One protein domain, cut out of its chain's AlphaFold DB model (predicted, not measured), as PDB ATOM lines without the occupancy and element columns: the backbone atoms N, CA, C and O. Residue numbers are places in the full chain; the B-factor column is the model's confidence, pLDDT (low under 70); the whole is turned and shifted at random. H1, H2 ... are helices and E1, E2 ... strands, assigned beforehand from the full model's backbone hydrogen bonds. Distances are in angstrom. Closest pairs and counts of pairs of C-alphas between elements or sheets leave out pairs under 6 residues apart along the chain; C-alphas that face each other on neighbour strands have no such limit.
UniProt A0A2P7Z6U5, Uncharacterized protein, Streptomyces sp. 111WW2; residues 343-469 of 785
ATOM      1  N   ARG A 343     184.362 202.810 196.662       83.38
ATOM      2  CA  ARG A 343     185.344 201.995 197.378       83.38
ATOM      3  C   ARG A 343     185.484 200.624 196.751       83.38
ATOM      4  O   ARG A 343     184.500 200.026 196.320       83.38
ATOM      5  N   LEU A 344     186.712 200.119 196.783       86.88
ATOM      6  CA  LEU A 344     187.026 198.712 196.574       86.88
ATOM      7  C   LEU A 344     187.082 198.023 197.935       86.88
ATOM      8  O   LEU A 344     187.851 198.429 198.806       86.88
ATOM      9  N   SER A 345     186.280 196.981 198.114       85.94
ATOM     10  CA  SER A 345     186.342 196.109 199.287       85.94
ATOM     11  C   SER A 345     186.742 194.703 198.842       85.94
ATOM     12  O   SER A 345     186.112 194.180 197.925       85.94
ATOM     13  N   PRO A 346     187.773 194.081 199.434       86.81
ATOM     14  CA  PRO A 346     188.139 192.714 199.086       86.81
ATOM     15  C   PRO A 346     187.037 191.747 199.547       86.81
ATOM     16  O   PRO A 346     186.651 191.773 200.715       86.81
ATOM     17  N   ASP A 347     186.549 190.897 198.641       82.19
ATOM     18  CA  ASP A 347     185.497 189.894 198.906       82.19
ATOM     19  C   ASP A 347     186.049 188.454 198.928       82.19
ATOM     20  O   ASP A 347     185.367 187.496 199.284       82.19
ATOM     21  N   GLY A 348     187.330 188.277 198.592       73.69
ATOM     22  CA  GLY A 348     187.979 186.970 198.593       73.69
ATOM     23  C   GLY A 348     189.151 186.889 197.624       73.69
ATOM     24  O   GLY A 348     189.728 187.905 197.249       73.69
ATOM     25  N   ALA A 349     189.526 185.665 197.242       70.50
ATOM     26  CA  ALA A 349     190.703 185.333 196.435       70.50
ATOM     27  C   ALA A 349     190.766 186.079 195.083       70.50
ATOM     28  O   ALA A 349     190.352 185.553 194.054       70.50
ATOM     29  N   GLY A 350     191.321 187.295 195.094       78.25
ATOM     30  CA  GLY A 350     191.458 188.143 193.909       78.25
ATOM     31  C   GLY A 350     190.162 188.824 193.466       78.25
ATOM     32  O   GLY A 350     190.133 189.376 192.376       78.25
ATOM     33  N   GLU A 351     189.099 188.813 194.273       88.75
ATOM     34  CA  GLU A 351     187.830 189.468 193.941       88.75
ATOM     35  C   GLU A 351     187.608 190.705 194.811       88.75
ATOM     36  O   GLU A 351     187.767 190.673 196.035       88.75
ATOM     37  N   TRP A 352     187.238 191.799 194.155       91.81
ATOM     38  CA  TRP A 352     186.983 193.090 194.768       91.81
ATOM     39  C   TRP A 352     185.574 193.545 194.437       91.81
ATOM     40  O   TRP A 352     185.162 193.561 193.281       91.81
ATOM     41  N   VAL A 353     184.840 193.972 195.450       90.12
ATOM     42  CA  VAL A 353     183.521 194.569 195.298       90.12
ATOM     43  C   VAL A 353     183.671 196.082 195.196       90.12
ATOM     44  O   VAL A 353     184.299 196.713 196.050       90.12
ATOM     45  N   VAL A 354     183.073 196.666 194.159       88.88
ATOM     46  CA  VAL A 354     182.992 198.116 193.966       88.88
ATOM     47  C   VAL A 354     181.673 198.603 194.559       88.88
ATOM     48  O   VAL A 354     180.595 198.165 194.146       88.88
ATOM     49  N   GLN A 355     181.745 199.502 195.536       85.44
ATOM     50  CA  GLN A 355     180.583 200.050 196.240       85.44
ATOM     51  C   GLN A 355     180.624 201.574 196.287       85.44
ATOM     52  O   GLN A 355     181.690 202.151 196.457       85.44
ATOM     53  N   ARG A 356     179.458 202.220 196.222       77.44
ATOM     54  CA  ARG A 356     179.266 203.638 196.563       77.44
ATOM     55  C   ARG A 356     178.327 203.702 197.760       77.44
ATOM     56  O   ARG A 356     177.137 203.403 197.642       77.44
ATOM     57  N   GLY A 357     178.883 203.987 198.935       71.38
ATOM     58  CA  GLY A 357     178.138 203.889 200.190       71.38
ATOM     59  C   GLY A 357     177.625 202.459 200.429       71.38
ATOM     60  O   GLY A 357     178.416 201.525 200.331       71.38
ATOM     61  N   PRO A 358     176.326 202.244 200.724       62.34
ATOM     62  CA  PRO A 358     175.757 200.901 200.868       62.34
ATOM     63  C   PRO A 358     175.442 200.218 199.522       62.34
ATOM     64  O   PRO A 358     174.958 199.085 199.511       62.34
ATOM     65  N   HIS A 359     175.646 200.895 198.387       70.00
ATOM     66  CA  HIS A 359     175.200 200.409 197.087       70.00
ATOM     67  C   HIS A 359     176.292 199.624 196.362       70.00
ATOM     68  O   HIS A 359     177.384 200.130 196.113       70.00
ATOM     69  N   PHE A 360     175.961 198.396 195.966       80.25
ATOM     70  CA  PHE A 360     176.798 197.556 195.114       80.25
ATOM     71  C   PHE A 360     176.785 198.060 193.665       80.25
ATOM     72  O   PHE A 360     175.726 198.093 193.033       80.25
ATOM     73  N   MET A 361     177.957 198.422 193.138       82.88
ATOM     74  CA  MET A 361     178.138 198.932 191.771       82.88
ATOM     75  C   MET A 361     178.635 197.863 190.796       82.88
ATOM     76  O   MET A 361     178.353 197.952 189.600       82.88
ATOM     77  N   GLY A 362     179.359 196.859 191.289       89.31
ATOM     78  CA  GLY A 362     179.950 195.808 190.470       89.31
ATOM     79  C   GLY A 362     181.080 195.071 191.184       89.31
ATOM     80  O   GLY A 362     181.310 195.267 192.379       89.31
ATOM     81  N   THR A 363     181.794 194.236 190.438       93.00
ATOM     82  CA  THR A 363     182.958 193.482 190.914       93.00
ATOM     83  C   THR A 363     184.147 193.666 189.981       93.00
ATOM     84  O   THR A 363     184.000 193.932 188.789       93.00
ATOM     85  N   VAL A 364     185.347 193.526 190.531       93.38
ATOM     86  CA  VAL A 364     186.603 193.473 189.792       93.38
ATOM     87  C   VAL A 364     187.330 192.199 190.196       93.38
ATOM     88  O   VAL A 364     187.635 191.995 191.369       93.38
ATOM     89  N   HIS A 365     187.628 191.351 189.220       91.06
ATOM     90  CA  HIS A 365     188.434 190.151 189.409       91.06
ATOM     91  C   HIS A 365     189.876 190.447 188.982       91.06
ATOM     92  O   HIS A 365     190.136 190.750 187.820       91.06
ATOM     93  N   ASP A 366     190.822 190.374 189.914       89.00
ATOM     94  CA  ASP A 366     192.258 190.375 189.644       89.00
ATOM     95  C   ASP A 366     192.670 188.973 189.174       89.00
ATOM     96  O   ASP A 366     192.986 188.079 189.960       89.00
ATOM     97  N   GLU A 367     192.647 188.775 187.860       83.62
ATOM     98  CA  GLU A 367     192.958 187.510 187.192       83.62
ATOM     99  C   GLU A 367     194.477 187.276 187.040       83.62
ATOM    100  O   GLU A 367     194.908 186.343 186.350       83.62
ATOM    101  N   SER A 368     195.301 188.072 187.737       73.62
ATOM    102  CA  SER A 368     196.769 188.048 187.765       73.62
ATOM    103  C   SER A 368     197.470 188.507 186.475       73.62
ATOM    104  O   SER A 368     196.906 188.572 185.385       73.62
ATOM    105  N   VAL A 369     198.779 188.766 186.587       68.06
ATOM    106  CA  VAL A 369     199.677 189.247 185.510       68.06
ATOM    107  C   VAL A 369     199.779 188.328 184.279       68.06
ATOM    108  O   VAL A 369     200.424 188.687 183.297       68.06
ATOM    109  N   ARG A 370     199.177 187.131 184.307       64.06
ATOM    110  CA  ARG A 370     199.248 186.156 183.202       64.06
ATOM    111  C   ARG A 370     198.228 186.416 182.085       64.06
ATOM    112  O   ARG A 370     198.365 185.838 181.005       64.06
ATOM    113  N   MET A 371     197.235 187.277 182.306       69.75
ATOM    114  CA  MET A 371     196.221 187.625 181.307       69.75
ATOM    115  C   MET A 371     196.751 188.655 180.297       69.75
ATOM    116  O   MET A 371     197.173 189.751 180.652       69.75
ATOM    117  N   ARG A 372     196.681 188.331 178.997       71.38
ATOM    118  CA  ARG A 372     197.126 189.229 177.906       71.38
ATOM    119  C   ARG A 372     196.176 190.396 177.615       71.38
ATOM    120  O   ARG A 372     196.535 191.272 176.839       71.38
ATOM    121  N   ARG A 373     194.956 190.374 178.161       77.81
ATOM    122  CA  ARG A 373     193.883 191.337 177.848       77.81
ATOM    123  C   ARG A 373     193.734 192.445 178.900       77.81
ATOM    124  O   ARG A 373     192.951 193.353 178.675       77.81
ATOM    125  N   GLY A 374     194.472 192.356 180.007       81.19
ATOM    126  CA  GLY A 374     194.329 193.179 181.213       81.19
ATOM    127  C   GLY A 374     194.399 192.285 182.454       81.19
ATOM    128  O   GLY A 374     194.000 191.125 182.388       81.19
ATOM    129  N   ARG A 375     194.957 192.791 183.557       88.25
ATOM    130  CA  ARG A 375     195.085 192.069 184.837       88.25
ATOM    131  C   ARG A 375     193.739 191.966 185.560       88.25
ATOM    132  O   ARG A 375     193.475 190.969 186.223       88.25
ATOM    133  N   CYS A 376     192.916 193.001 185.440       90.81
ATOM    134  CA  CYS A 376     191.672 193.163 186.171       90.81
ATOM    135  C   CYS A 376     190.487 193.069 185.205       90.81
ATOM    136  O   CYS A 376     190.362 193.897 184.304       90.81
ATOM    137  N   ALA A 377     189.612 192.083 185.387       91.19
ATOM    138  CA  ALA A 377     188.347 191.978 184.670       91.19
ATOM    139  C   ALA A 377     187.248 192.665 185.489       91.19
ATOM    140  O   ALA A 377     186.948 192.245 186.606       91.19
ATOM    141  N   ALA A 378     186.656 193.728 184.948       93.12
ATOM    142  CA  ALA A 378     185.654 194.518 185.648       93.12
ATOM    143  C   ALA A 378     184.244 194.204 185.141       93.12
ATOM    144  O   ALA A 378     183.984 194.173 183.933       93.12
ATOM    145  N   TRP A 379     183.320 194.008 186.075       91.88
ATOM    146  CA  TRP A 379     181.930 193.663 185.821       91.88
ATOM    147  C   TRP A 379     180.992 194.607 186.570       91.88
ATOM    148  O   TRP A 379     181.239 194.994 187.709       91.88
ATOM    149  N   SER A 380     179.882 194.964 185.937       86.94
ATOM    150  CA  SER A 380     178.821 195.750 186.548       86.94
ATOM    151  C   SER A 380     177.466 195.319 185.986       86.94
ATOM    152  O   SER A 380     177.325 195.196 184.764       86.94
ATOM    153  N   PRO A 381     176.413 195.199 186.817       74.88
ATOM    154  CA  PRO A 381     175.049 195.044 186.302       74.88
ATOM    155  C   PRO A 381     174.604 196.293 185.511       74.88
ATOM    156  O   PRO A 381     173.598 196.285 184.791       74.88
ATOM    157  N   TYR A 382     175.371 197.379 185.620       76.75
ATOM    158  CA  TYR A 382     175.142 198.634 184.934       76.75
ATOM    159  C   TYR A 382     175.979 198.806 183.655       76.75
ATOM    160  O   TYR A 382     175.779 199.781 182.937       76.75
ATOM    161  N   ALA A 383     176.827 197.836 183.295       78.12
ATOM    162  CA  ALA A 383     177.679 197.932 182.113       78.12
ATOM    163  C   ALA A 383     176.898 198.056 180.791       78.12
ATOM    164  O   ALA A 383     175.791 197.521 180.627       78.12
ATOM    165  N   ASP A 384     177.538 198.695 179.810       66.00
ATOM    166  CA  ASP A 384     177.026 198.810 178.445       66.00
ATOM    167  C   ASP A 384     176.958 197.446 177.753       66.00
ATOM    168  O   ASP A 384     176.109 197.219 176.901       66.00
ATOM    169  N   ARG A 385     177.779 196.461 178.105       70.69
ATOM    170  CA  ARG A 385     177.706 195.149 177.449       70.69
ATOM    171  C   ARG A 385     176.608 194.272 178.062       70.69
ATOM    172  O   ARG A 385     176.314 194.348 179.252       70.69
ATOM    173  N   ARG A 386     175.965 193.419 177.250       63.53
ATOM    174  CA  ARG A 386     174.890 192.506 177.717       63.53
ATOM    175  C   ARG A 386     175.381 191.431 178.688       63.53
ATOM    176  O   ARG A 386     174.585 190.917 179.462       63.53
ATOM    177  N   ASP A 387     176.662 191.090 178.624       75.19
ATOM    178  CA  ASP A 387     177.331 190.170 179.548       75.19
ATOM    179  C   ASP A 387     177.685 190.839 180.894       75.19
ATOM    180  O   ASP A 387     178.169 190.168 181.803       75.19
ATOM    181  N   GLY A 388     177.416 192.144 181.043       77.69
ATOM    182  CA  GLY A 388     177.747 192.935 182.229       77.69
ATOM    183  C   GLY A 388     179.241 193.250 182.355       77.69
ATOM    184  O   GLY A 388     179.664 193.833 183.346       77.69
ATOM    185  N   VAL A 389     180.055 192.891 181.358       88.00
ATOM    186  CA  VAL A 389     181.484 193.209 181.356       88.00
ATOM    187  C   VAL A 389     181.652 194.698 181.071       88.00
ATOM    188  O   VAL A 389     181.164 195.207 180.063       88.00
ATOM    189  N   VAL A 390     182.356 195.397 181.956       87.44
ATOM    190  CA  VAL A 390     182.742 196.799 181.760       87.44
ATOM    191  C   VAL A 390     184.000 196.864 180.898       87.44
ATOM    192  O   VAL A 390     184.045 197.608 179.922       87.44
ATOM    193  N   GLY A 391     184.998 196.032 181.201       90.19
ATOM    194  CA  GLY A 391     186.254 195.991 180.459       90.19
ATOM    195  C   GLY A 391     187.326 195.160 181.152       90.19
ATOM    196  O   GLY A 391     187.078 194.528 182.180       90.19
ATOM    197  N   PHE A 392     188.518 195.175 180.562       92.69
ATOM    198  CA  PHE A 392     189.726 194.596 181.135       92.69
ATOM    199  C   PHE A 392     190.760 195.708 181.282       92.69
ATOM    200  O   PHE A 392     190.982 196.461 180.336       92.69
ATOM    201  N   PHE A 393     191.371 195.796 182.456       92.62
ATOM    202  CA  PHE A 393     192.202 196.924 182.870       92.62
ATOM    203  C   PHE A 393     193.526 196.430 183.446       92.62
ATOM    204  O   PHE A 393     193.653 195.263 183.836       92.62
ATOM    205  N   HIS A 394     194.545 197.285 183.459       89.50
ATOM    206  CA  HIS A 394     195.869 196.890 183.947       89.50
ATOM    207  C   HIS A 394     196.010 197.020 185.464       89.50
ATOM    208  O   HIS A 394     196.791 196.275 186.066       89.50
ATOM    209  N   ASP A 395     195.220 197.897 186.076       90.19
ATOM    210  CA  ASP A 395     195.198 198.128 187.513       90.19
ATOM    211  C   ASP A 395     193.769 198.156 188.083       90.19
ATOM    212  O   ASP A 395     192.767 198.233 187.367       90.19
ATOM    213  N   LEU A 396     193.694 198.002 189.407       90.06
ATOM    214  CA  LEU A 396     192.434 197.915 190.145       90.06
ATOM    215  C   LEU A 396     191.698 199.258 190.211       90.06
ATOM    216  O   LEU A 396     190.470 199.254 190.279       90.06
ATOM    217  N   ASP A 397     192.417 200.381 190.197       88.44
ATOM    218  CA  ASP A 397     191.817 201.712 190.288       88.44
ATOM    219  C   ASP A 397     191.119 202.079 188.973       88.44
ATOM    220  O   ASP A 397     189.962 202.494 188.991       88.44
ATOM    221  N   GLU A 398     191.751 201.806 187.831       90.12
ATOM    222  CA  GLU A 398     191.165 201.961 186.498       90.12
ATOM    223  C   GLU A 398     189.911 201.081 186.346       90.12
ATOM    224  O   GLU A 398     188.864 201.538 185.880       90.12
ATOM    225  N   ALA A 399     189.969 199.835 186.834       91.06
ATOM    226  CA  ALA A 399     188.816 198.939 186.858       91.06
ATOM    227  C   ALA A 399     187.677 199.446 187.762       91.06
ATOM    228  O   ALA A 399     186.505 199.369 187.379       91.06
ATOM    229  N   ARG A 400     187.998 199.976 188.951       92.50
ATOM    230  CA  ARG A 400     187.029 200.602 189.865       92.50
ATOM    231  C   ARG A 400     186.347 201.789 189.201       92.50
ATOM    232  O   ARG A 400     185.122 201.879 189.246       92.50
ATOM    233  N   ASP A 401     187.123 202.680 188.596       86.62
ATOM    234  CA  ASP A 401     186.618 203.913 187.995       86.62
ATOM    235  C   ASP A 401     185.746 203.610 186.773       86.62
ATOM    236  O   ASP A 401     184.702 204.235 186.579       86.62
ATOM    237  N   ALA A 402     186.085 202.568 186.013       87.25
ATOM    238  CA  ALA A 402     185.242 202.086 184.929       87.25
ATOM    239  C   ALA A 402     183.903 201.508 185.433       87.25
ATOM    240  O   ALA A 402     182.850 201.791 184.855       87.25
ATOM    241  N   VAL A 403     183.907 200.729 186.524       87.12
ATOM    242  CA  VAL A 403     182.664 200.242 187.160       87.12
ATOM    243  C   VAL A 403     181.841 201.406 187.710       87.12
ATOM    244  O   VAL A 403     180.616 201.407 187.579       87.12
ATOM    245  N   ALA A 404     182.498 202.423 188.268       85.44
ATOM    246  CA  ALA A 404     181.842 203.640 188.724       85.44
ATOM    247  C   ALA A 404     181.167 204.402 187.576       85.44
ATOM    248  O   ALA A 404     180.022 204.832 187.711       85.44
ATOM    249  N   ALA A 405     181.839 204.520 186.430       81.75
ATOM    250  CA  ALA A 405     181.325 205.202 185.243       81.75
ATOM    251  C   ALA A 405     180.112 204.498 184.605       81.75
ATOM    252  O   ALA A 405     179.314 205.137 183.912       81.75
ATOM    253  N   ALA A 406     179.944 203.196 184.852       81.88
ATOM    254  CA  ALA A 406     178.777 202.442 184.405       81.88
ATOM    255  C   ALA A 406     177.517 202.733 185.243       81.88
ATOM    256  O   ALA A 406     176.411 202.416 184.806       81.88
ATOM    257  N   TRP A 407     177.652 203.329 186.432       82.00
ATOM    258  CA  TRP A 407     176.530 203.574 187.340       82.00
ATOM    259  C   TRP A 407     175.459 204.484 186.714       82.00
ATOM    260  O   TRP A 407     175.803 205.484 186.080       82.00
ATOM    261  N   PRO A 408     174.162 204.166 186.872       78.19
ATOM    262  CA  PRO A 408     173.093 204.980 186.320       78.19
ATOM    263  C   PRO A 408     172.884 206.273 187.120       78.19
ATOM    264  O   PRO A 408     172.798 206.258 188.346       78.19
ATOM    265  N   VAL A 409     172.727 207.374 186.395       75.38
ATOM    266  CA  VAL A 409     172.372 208.717 186.860       75.38
ATOM    267  C   VAL A 409     171.010 209.072 186.290       75.38
ATOM    268  O   VAL A 409     170.695 208.723 185.152       75.38
ATOM    269  N   GLU A 410     170.188 209.761 187.066       78.88
ATOM    270  CA  GLU A 410     168.889 210.223 186.589       78.88
ATOM    271  C   GLU A 410     168.994 211.559 185.861       78.88
ATOM    272  O   GLU A 410     169.793 212.426 186.213       78.88
ATOM    273  N   ILE A 411     168.159 211.756 184.847       77.62
ATOM    274  CA  ILE A 411     168.169 212.994 184.072       77.62
ATOM    275  C   ILE A 411     167.799 214.205 184.936       77.62
ATOM    276  O   ILE A 411     168.397 215.264 184.765       77.62
ATOM    277  N   ALA A 412     166.894 214.054 185.908       69.62
ATOM    278  CA  ALA A 412     166.592 215.116 186.870       69.62
ATOM    279  C   ALA A 412     167.828 215.568 187.668       69.62
ATOM    280  O   ALA A 412     167.945 216.742 188.015       69.62
ATOM    281  N   GLU A 413     168.768 214.658 187.933       71.06
ATOM    282  CA  GLU A 413     170.025 214.989 188.607       71.06
ATOM    283  C   GLU A 413     170.928 215.830 187.705       71.06
ATOM    284  O   GLU A 413     171.395 216.886 188.122       71.06
ATOM    285  N   VAL A 414     171.093 215.431 186.443       75.06
ATOM    286  CA  VAL A 414     171.873 216.201 185.461       75.06
ATOM    287  C   VAL A 414     171.246 217.576 185.205       75.06
ATOM    288  O   VAL A 414     171.960 218.577 185.144       75.06
ATOM    289  N   ALA A 415     169.917 217.651 185.118       71.69
ATOM    290  CA  ALA A 415     169.163 218.898 185.000       71.69
ATOM    291  C   ALA A 415     169.406 219.825 186.202       71.69
ATOM    292  O   ALA A 415     169.778 220.986 186.031       71.69
ATOM    293  N   GLY A 416     169.296 219.298 187.427       62.69
ATOM    294  CA  GLY A 416     169.559 220.055 188.653       62.69
ATOM    295  C   GLY A 416     171.007 220.544 188.777       62.69
ATOM    296  O   GLY A 416     171.243 221.664 189.227       62.69
ATOM    297  N   GLU A 417     171.984 219.741 188.351       65.06
ATOM    298  CA  GLU A 417     173.409 220.105 188.378       65.06
ATOM    299  C   GLU A 417     173.784 221.177 187.351       65.06
ATOM    300  O   GLU A 417     174.669 221.998 187.608       65.06
ATOM    301  N   THR A 418     173.145 221.145 186.181       65.31
ATOM    302  CA  THR A 418     173.429 222.055 185.061       65.31
ATOM    303  C   THR A 418     172.539 223.298 185.072       65.31
ATOM    304  O   THR A 418     172.859 224.276 184.402       65.31
ATOM    305  N   GLY A 419     171.442 223.291 185.837       60.81
ATOM    306  CA  GLY A 419     170.413 224.334 185.783       60.81
ATOM    307  C   GLY A 419     169.592 224.306 184.487       60.81
ATOM    308  O   GLY A 419     168.969 225.307 184.142       60.81
ATOM    309  N   THR A 420     169.619 223.183 183.766       69.12
ATOM    310  CA  THR A 420     168.937 222.982 182.480       69.12
ATOM    311  C   THR A 420     167.591 222.286 182.701       69.12
ATOM    312  O   THR A 420     167.427 221.558 183.680       69.12
ATOM    313  N   ASP A 421     166.612 222.493 181.816       73.19
ATOM    314  CA  ASP A 421     165.325 221.795 181.913       73.19
ATOM    315  C   ASP A 421     165.498 220.288 181.652       73.19
ATOM    316  O   ASP A 421     166.286 219.868 180.805       73.19
ATOM    317  N   VAL A 422     164.731 219.456 182.359       75.44
ATOM    318  CA  VAL A 422     164.704 217.998 182.161       75.44
ATOM    319  C   VAL A 422     164.432 217.630 180.698       75.44
ATOM    320  O   VAL A 422     165.006 216.659 180.205       75.44
ATOM    321  N   ALA A 423     163.588 218.395 179.998       76.12
ATOM    322  CA  ALA A 423     163.283 218.181 178.585       76.12
ATOM    323  C   ALA A 423     164.508 218.388 177.679       76.12
ATOM    324  O   ALA A 423     164.727 217.604 176.757       76.12
ATOM    325  N   ASP A 424     165.332 219.392 177.973       76.75
ATOM    326  CA  ASP A 424     166.531 219.705 177.193       76.75
ATOM    327  C   ASP A 424     167.635 218.665 177.446       76.75
ATOM    328  O   ASP A 424     168.292 218.201 176.512       76.75
ATOM    329  N   VAL A 425     167.787 218.211 178.696       78.38
ATOM    330  CA  VAL A 425     168.708 217.113 179.036       78.38
ATOM    331  C   VAL A 425     168.264 215.795 178.388       78.38
ATOM    332  O   VAL A 425     169.103 215.042 177.891       78.38
ATOM    333  N   LEU A 426     166.954 215.521 178.334       82.88
ATOM    334  CA  LEU A 426     166.390 214.391 177.584       82.88
ATOM    335  C   LEU A 426     166.712 214.487 176.090       82.88
ATOM    336  O   LEU A 426     167.184 213.510 175.512       82.88
ATOM    337  N   ALA A 427     166.523 215.656 175.474       81.38
ATOM    338  CA  ALA A 427     166.832 215.864 174.061       81.38
ATOM    339  C   ALA A 427     168.331 215.667 173.761       81.38
ATOM    340  O   ALA A 427     168.690 215.028 172.765       81.38
ATOM    341  N   ALA A 428     169.213 216.149 174.643       82.00
ATOM    342  CA  ALA A 428     170.652 215.915 174.548       82.00
ATOM    343  C   ALA A 428     170.996 214.420 174.682       82.00
ATOM    344  O   ALA A 428     171.770 213.888 173.881       82.00
ATOM    345  N   ALA A 429     170.367 213.716 175.628       83.06
ATOM    346  CA  ALA A 429     170.524 212.273 175.790       83.06
ATOM    347  C   ALA A 429     170.068 211.494 174.545       83.06
ATOM    348  O   ALA A 429     170.755 210.567 174.121       83.06
ATOM    349  N   GLU A 430     168.949 211.880 173.925       82.31
ATOM    350  CA  GLU A 430     168.447 211.275 172.684       82.31
ATOM    351  C   GLU A 430     169.357 211.551 171.479       82.31
ATOM    352  O   GLU A 430     169.487 210.710 170.584       82.31
ATOM    353  N   SER A 431     169.998 212.723 171.422       81.56
ATOM    354  CA  SER A 431     170.999 213.023 170.393       81.56
ATOM    355  C   SER A 431     172.232 212.138 170.547       81.56
ATOM    356  O   SER A 431     172.613 211.452 169.597       81.56
ATOM    357  N   LEU A 432     172.783 212.070 171.761       80.88
ATOM    358  CA  LEU A 432     173.929 211.219 172.072       80.88
ATOM    359  C   LEU A 432     173.616 209.737 171.813       80.88
ATOM    360  O   LEU A 432     174.440 209.005 171.269       80.88
ATOM    361  N   ASP A 433     172.397 209.294 172.130       79.44
ATOM    362  CA  ASP A 433     171.942 207.935 171.844       79.44
ATOM    363  C   ASP A 433     171.969 207.613 170.341       79.44
ATOM    364  O   ASP A 433     172.432 206.543 169.937       79.44
ATOM    365  N   ARG A 434     171.515 208.548 169.494       79.06
ATOM    366  CA  ARG A 434     171.562 208.390 168.031       79.06
ATOM    367  C   ARG A 434     172.996 208.300 167.516       79.06
ATOM    368  O   ARG A 434     173.268 207.441 166.679       79.06
ATOM    369  N   GLU A 435     173.898 209.133 168.023       80.12
ATOM    370  CA  GLU A 435     175.318 209.120 167.649       80.12
ATOM    371  C   GLU A 435     176.001 207.805 168.045       80.12
ATOM    372  O   GLU A 435     176.669 207.174 167.223       80.12
ATOM    373  N   LEU A 436     175.776 207.326 169.273       76.88
ATOM    374  CA  LEU A 436     176.350 206.061 169.732       76.88
ATOM    375  C   LEU A 436     175.820 204.862 168.939       76.88
ATOM    376  O   LEU A 436     176.602 203.973 168.593       76.88
ATOM    377  N   ARG A 437     174.529 204.850 168.579       75.62
ATOM    378  CA  ARG A 437     173.961 203.801 167.715       75.62
ATOM    379  C   ARG A 437     174.572 203.803 166.316       75.62
ATOM    380  O   ARG A 437     174.796 202.731 165.764       75.62
ATOM    381  N   GLN A 438     174.859 204.975 165.744       78.75
ATOM    382  CA  GLN A 438     175.553 205.072 164.452       78.75
ATOM    383  C   GLN A 438     176.979 204.505 164.514       78.75
ATOM    384  O   GLN A 438     177.476 203.998 163.511       78.75
ATOM    385  N   ALA A 439     177.608 204.537 165.691       74.00
ATOM    386  CA  ALA A 439     178.926 203.964 165.955       74.00
ATOM    387  C   ALA A 439     178.901 202.495 166.441       74.00
ATOM    388  O   ALA A 439     179.922 202.009 166.923       74.00
ATOM    389  N   ASP A 440     177.760 201.796 166.350       73.12
ATOM    390  CA  ASP A 440     177.556 200.417 166.842       73.12
ATOM    391  C   ASP A 440     177.845 200.235 168.353       73.12
ATOM    392  O   ASP A 440     178.307 199.192 168.821       73.12
ATOM    393  N   ARG A 441     177.571 201.274 169.155       66.38
ATOM    394  CA  ARG A 441     177.655 201.257 170.628       66.38
ATOM    395  C   ARG A 441     176.248 201.164 171.242       66.38
ATOM    396  O   ARG A 441     175.268 201.606 170.644       66.38
ATOM    397  N   ARG A 442     176.116 200.556 172.433       60.56
ATOM    398  CA  ARG A 442     174.804 200.398 173.101       60.56
ATOM    399  C   ARG A 442     174.248 201.757 173.538       60.56
ATOM    400  O   ARG A 442     174.997 202.659 173.889       60.56
ATOM    401  N   ALA A 443     172.921 201.841 173.515       57.47
ATOM    402  CA  ALA A 443     172.135 203.013 173.863       57.47
ATOM    403  C   ALA A 443     172.453 203.589 175.260       57.47
ATOM    404  O   ALA A 443     172.532 202.838 176.235       57.47
ATOM    405  N   VAL A 444     172.562 204.921 175.331       60.31
ATOM    406  CA  VAL A 444     172.746 205.742 176.545       60.31
ATOM    407  C   VAL A 444     171.556 205.617 177.489       60.31
ATOM    408  O   VAL A 444     171.710 205.602 178.711       60.31
ATOM    409  N   ILE A 445     170.359 205.547 176.907       58.84
ATOM    410  CA  ILE A 445     169.097 205.577 177.633       58.84
ATOM    411  C   ILE A 445     168.649 204.137 177.875       58.84
ATOM    412  O   ILE A 445     168.368 203.384 176.935       58.84
ATOM    413  N   ARG A 446     168.556 203.729 179.144       57.16
ATOM    414  CA  ARG A 446     167.970 202.427 179.486       57.16
ATOM    415  C   ARG A 446     166.451 202.528 179.349       57.16
ATOM    416  O   ARG A 446     165.788 203.149 180.166       57.16
ATOM    417  N   ALA A 447     165.909 201.901 178.306       38.94
ATOM    418  CA  ALA A 447     164.507 201.987 177.877       38.94
ATOM    419  C   ALA A 447     163.453 201.400 178.847       38.94
ATOM    420  O   ALA A 447     162.274 201.316 178.500       38.94
ATOM    421  N   GLU A 448     163.830 200.989 180.056       42.09
ATOM    422  CA  GLU A 448     162.877 200.477 181.040       42.09
ATOM    423  C   GLU A 448     162.279 201.662 181.817       42.09
ATOM    424  O   GLU A 448     162.747 202.018 182.891       42.09
ATOM    425  N   ALA A 449     161.232 202.245 181.213       40.47
ATOM    426  CA  ALA A 449     160.389 203.367 181.657       40.47
ATOM    427  C   ALA A 449     160.895 204.785 181.307       40.47
ATOM    428  O   ALA A 449     161.515 205.481 182.103       40.47
ATOM    429  N   PHE A 450     160.525 205.254 180.109       51.47
ATOM    430  CA  PHE A 450     160.509 206.681 179.768       51.47
ATOM    431  C   PHE A 450     159.411 207.383 180.591       51.47
ATOM    432  O   PHE A 450     158.231 207.337 180.234       51.47
ATOM    433  N   THR A 451     159.778 208.012 181.709       51.75
ATOM    434  CA  THR A 451     158.862 208.831 182.525       51.75
ATOM    435  C   THR A 451     159.533 210.127 182.986       51.75
ATOM    436  O   THR A 451     159.696 210.368 184.177       51.75
ATOM    437  N   GLY A 452     159.930 210.991 182.047       63.19
ATOM    438  CA  GLY A 452     160.430 212.332 182.378       63.19
ATOM    439  C   GLY A 452     161.736 212.306 183.182       63.19
ATOM    440  O   GLY A 452     162.695 211.651 182.771       63.19
ATOM    441  N   GLY A 453     161.778 213.017 184.314       55.41
ATOM    442  CA  GLY A 453     162.988 213.208 185.129       55.41
ATOM    443  C   GLY A 453     163.609 211.932 185.711       55.41
ATOM    444  O   GLY A 453     164.815 211.920 185.945       55.41
ATOM    445  N   ASP A 454     162.826 210.857 185.857       61.47
ATOM    446  CA  ASP A 454     163.274 209.557 186.395       61.47
ATOM    447  C   ASP A 454     164.068 208.712 185.381       61.47
ATOM    448  O   ASP A 454     164.546 207.617 185.689       61.47
ATOM    449  N   THR A 455     164.194 209.193 184.142       72.00
ATOM    450  CA  THR A 455     164.929 208.494 183.087       72.00
ATOM    451  C   THR A 455     166.396 208.343 183.487       72.00
ATOM    452  O   THR A 455     167.059 209.322 183.825       72.00
ATOM    453  N   ARG A 456     166.915 207.110 183.434       74.94
ATOM    454  CA  ARG A 456     168.294 206.782 183.823       74.94
ATOM    455  C   ARG A 456     169.219 206.651 182.618       74.94
ATOM    456  O   ARG A 456     168.946 205.884 181.690       74.94
ATOM    457  N   ILE A 457     170.347 207.344 182.695       76.06
ATOM    458  CA  ILE A 457     171.468 207.312 181.750       76.06
ATOM    459  C   ILE A 457     172.739 206.862 182.474       76.06
ATOM    460  O   ILE A 457     172.815 206.953 183.692       76.06
ATOM    461  N   THR A 458     173.749 206.349 181.777       76.75
ATOM    462  CA  THR A 458     175.028 206.008 182.432       76.75
ATOM    463  C   THR A 458     175.770 207.273 182.886       76.75
ATOM    464  O   THR A 458     175.619 208.331 182.277       76.75
ATOM    465  N   GLN A 459     176.604 207.193 183.930       75.56
ATOM    466  CA  GLN A 459     177.419 208.328 184.395       75.56
ATOM    467  C   GLN A 459     178.334 208.866 183.284       75.56
ATOM    468  O   GLN A 459     178.500 210.080 183.165       75.56
ATOM    469  N   ALA A 460     178.882 207.984 182.441       73.50
ATOM    470  CA  ALA A 460     179.657 208.374 181.263       73.50
ATOM    471  C   ALA A 460     178.832 209.217 180.276       73.50
ATOM    472  O   ALA A 460     179.303 210.242 179.785       73.50
ATOM    473  N   ALA A 461     177.581 208.832 180.024       76.12
ATOM    474  CA  ALA A 461     176.694 209.619 179.181       76.12
ATOM    475  C   ALA A 461     176.252 210.924 179.849       76.12
ATOM    476  O   ALA A 461     176.185 211.950 179.184       76.12
ATOM    477  N   ALA A 462     176.013 210.916 181.162       79.38
ATOM    478  CA  ALA A 462     175.743 212.131 181.920       79.38
ATOM    479  C   ALA A 462     176.911 213.122 181.814       79.38
ATOM    480  O   ALA A 462     176.683 214.311 181.640       79.38
ATOM    481  N   ALA A 463     178.163 212.654 181.877       79.19
ATOM    482  CA  ALA A 463     179.341 213.496 181.666       79.19
ATOM    483  C   ALA A 463     179.383 214.086 180.245       79.19
ATOM    484  O   ALA A 463     179.517 215.297 180.108       79.19
ATOM    485  N   ALA A 464     179.165 213.266 179.213       80.19
ATOM    486  CA  ALA A 464     179.113 213.741 177.829       80.19
ATOM    487  C   ALA A 464     177.975 214.754 177.591       80.19
ATOM    488  O   ALA A 464     178.165 215.745 176.897       80.19
ATOM    489  N   ILE A 465     176.805 214.550 178.205       81.38
ATOM    490  CA  ILE A 465     175.686 215.499 178.126       81.38
ATOM    491  C   ILE A 465     176.031 216.806 178.842       81.38
ATOM    492  O   ILE A 465     175.760 217.871 178.301       81.38
ATOM    493  N   ARG A 466     176.668 216.754 180.020       80.06
ATOM    494  CA  ARG A 466     177.134 217.964 180.722       80.06
ATOM    495  C   ARG A 466     178.108 218.784 179.869       80.06
ATOM    496  O   ARG A 466     178.067 220.003 179.956       80.06
ATOM    497  N   GLU A 467     178.954 218.134 179.070       76.69
ATOM    498  CA  GLU A 467     179.872 218.807 178.135       76.69
ATOM    499  C   GLU A 467     179.176 219.323 176.867       76.69
ATOM    500  O   GLU A 467     179.593 220.335 176.310       76.69
ATOM    501  N   ALA A 468     178.137 218.630 176.393       71.44
ATOM    502  CA  ALA A 468     177.429 218.969 175.159       71.44
ATOM    503  C   ALA A 468     176.347 220.047 175.337       71.44
ATOM    504  O   ALA A 468     175.946 220.677 174.357       71.44
ATOM    505  N   LEU A 469     175.843 220.243 176.557       73.94
ATOM    506  CA  LEU A 469     174.889 221.310 176.845       73.94
ATOM    507  C   LEU A 469     175.574 222.678 176.679       73.94
ATOM    508  O   LEU A 469     176.713 222.840 177.119       73.94
TER     509      LEU A 469
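What this domain is: This is residues 343 to 469 of the 785 residues of an uncharacterized protein of Streptomyces sp. 111WW2 (UniProt A0A2P7Z6U5). Two lobes follow each other along the longest axis: in the first, a strongly twisted sheet, E1 to E5, curls round the helix H1; in the second, the helices H2, H3 and H4 are set crosswise to one another beside a small strand pair, E6 and E7. The printed part has 127 residues, with seven named strands and four named helices in the order E1 E2 E3 E4 E5 H1 E6 H2 H3 E7 H4. The larger sheet has the order E1 - E2 - E3 - E4 - E5, and both sheets are antiparallel. The class is mixed, helices and strands; the whole is compact, with a radius of gyration of the C-alphas of 15.8 A and spans of 47 by 34 by 25 A.

Where its parts are: E1, residues 343 to 348, begins at C-alpha 343 (185.344, 201.995, 197.378). E2 is residues 351 to 356, 16.8 A long, E3 residues 359 to 366, 21.1 A, E4 residues 376 to 379 and E5 residues 389 to 393. H1, residues 396 to 405, spans 14.2 A. E6 is residues 408 to 410, H2 residues 411 to 418. H3, residues 422 to 438, spans 24.5 A and ends at C-alpha 438 (175.553, 205.072, 164.452). E7 is residues 456 to 458. H4, residues 459 to 468, spans 14.1 A and ends at C-alpha 468 (177.429, 218.969, 175.159).

How they stand to each other: E1 to E5 form a meander, each strand the antiparallel neighbour of the one before. Within hydrogen-bond range are N 345 and O 353 at 2.9 A in the hairpin E1 and E2, N 354 and O 362 at 2.9 A in E2 and E3, N 365 and O 377 at 2.8 A in E3 and E4, and N 378 and O 391 at 2.9 A in E4 and E5. H1 is on this sheet, two layers with the helix on one face; the C-alphas of Ala 378 and Ala 399 are 5.6 A apart. E6 and E7 pair through N 409 and O 457, 2.7 A. H1 and H4 only just touch, only at their ends, with 3 pairs of C-alphas within 8 A, the closest Ala 405 and Gln 459 at 5.1 A. H4 touches H2 at a steep tilt of 47 degrees, closest C-alphas Val 414 and Ala 462, 6.6 A. With residues 425 to 432 alone H3 touches H4, about perpendicular at 75 degrees, closest C-alphas Ala 428 and Ile 465, 6.2 A. H1 is apart from H2 and H3. In H1, H2, H3 and H4 every O i to N i+4 pair is within hydrogen-bond range.

The domain as a whole: The C-alphas farthest apart, those of Arg 370 and Asp 421, are 49.2 A apart. The printed part has no cut. The link H3 to E7, residues 439 to 455, is long. The mean pLDDT of the printed part is 77.1; 26 residues are under 70, among them residues 416 to 420 and 441 to 454.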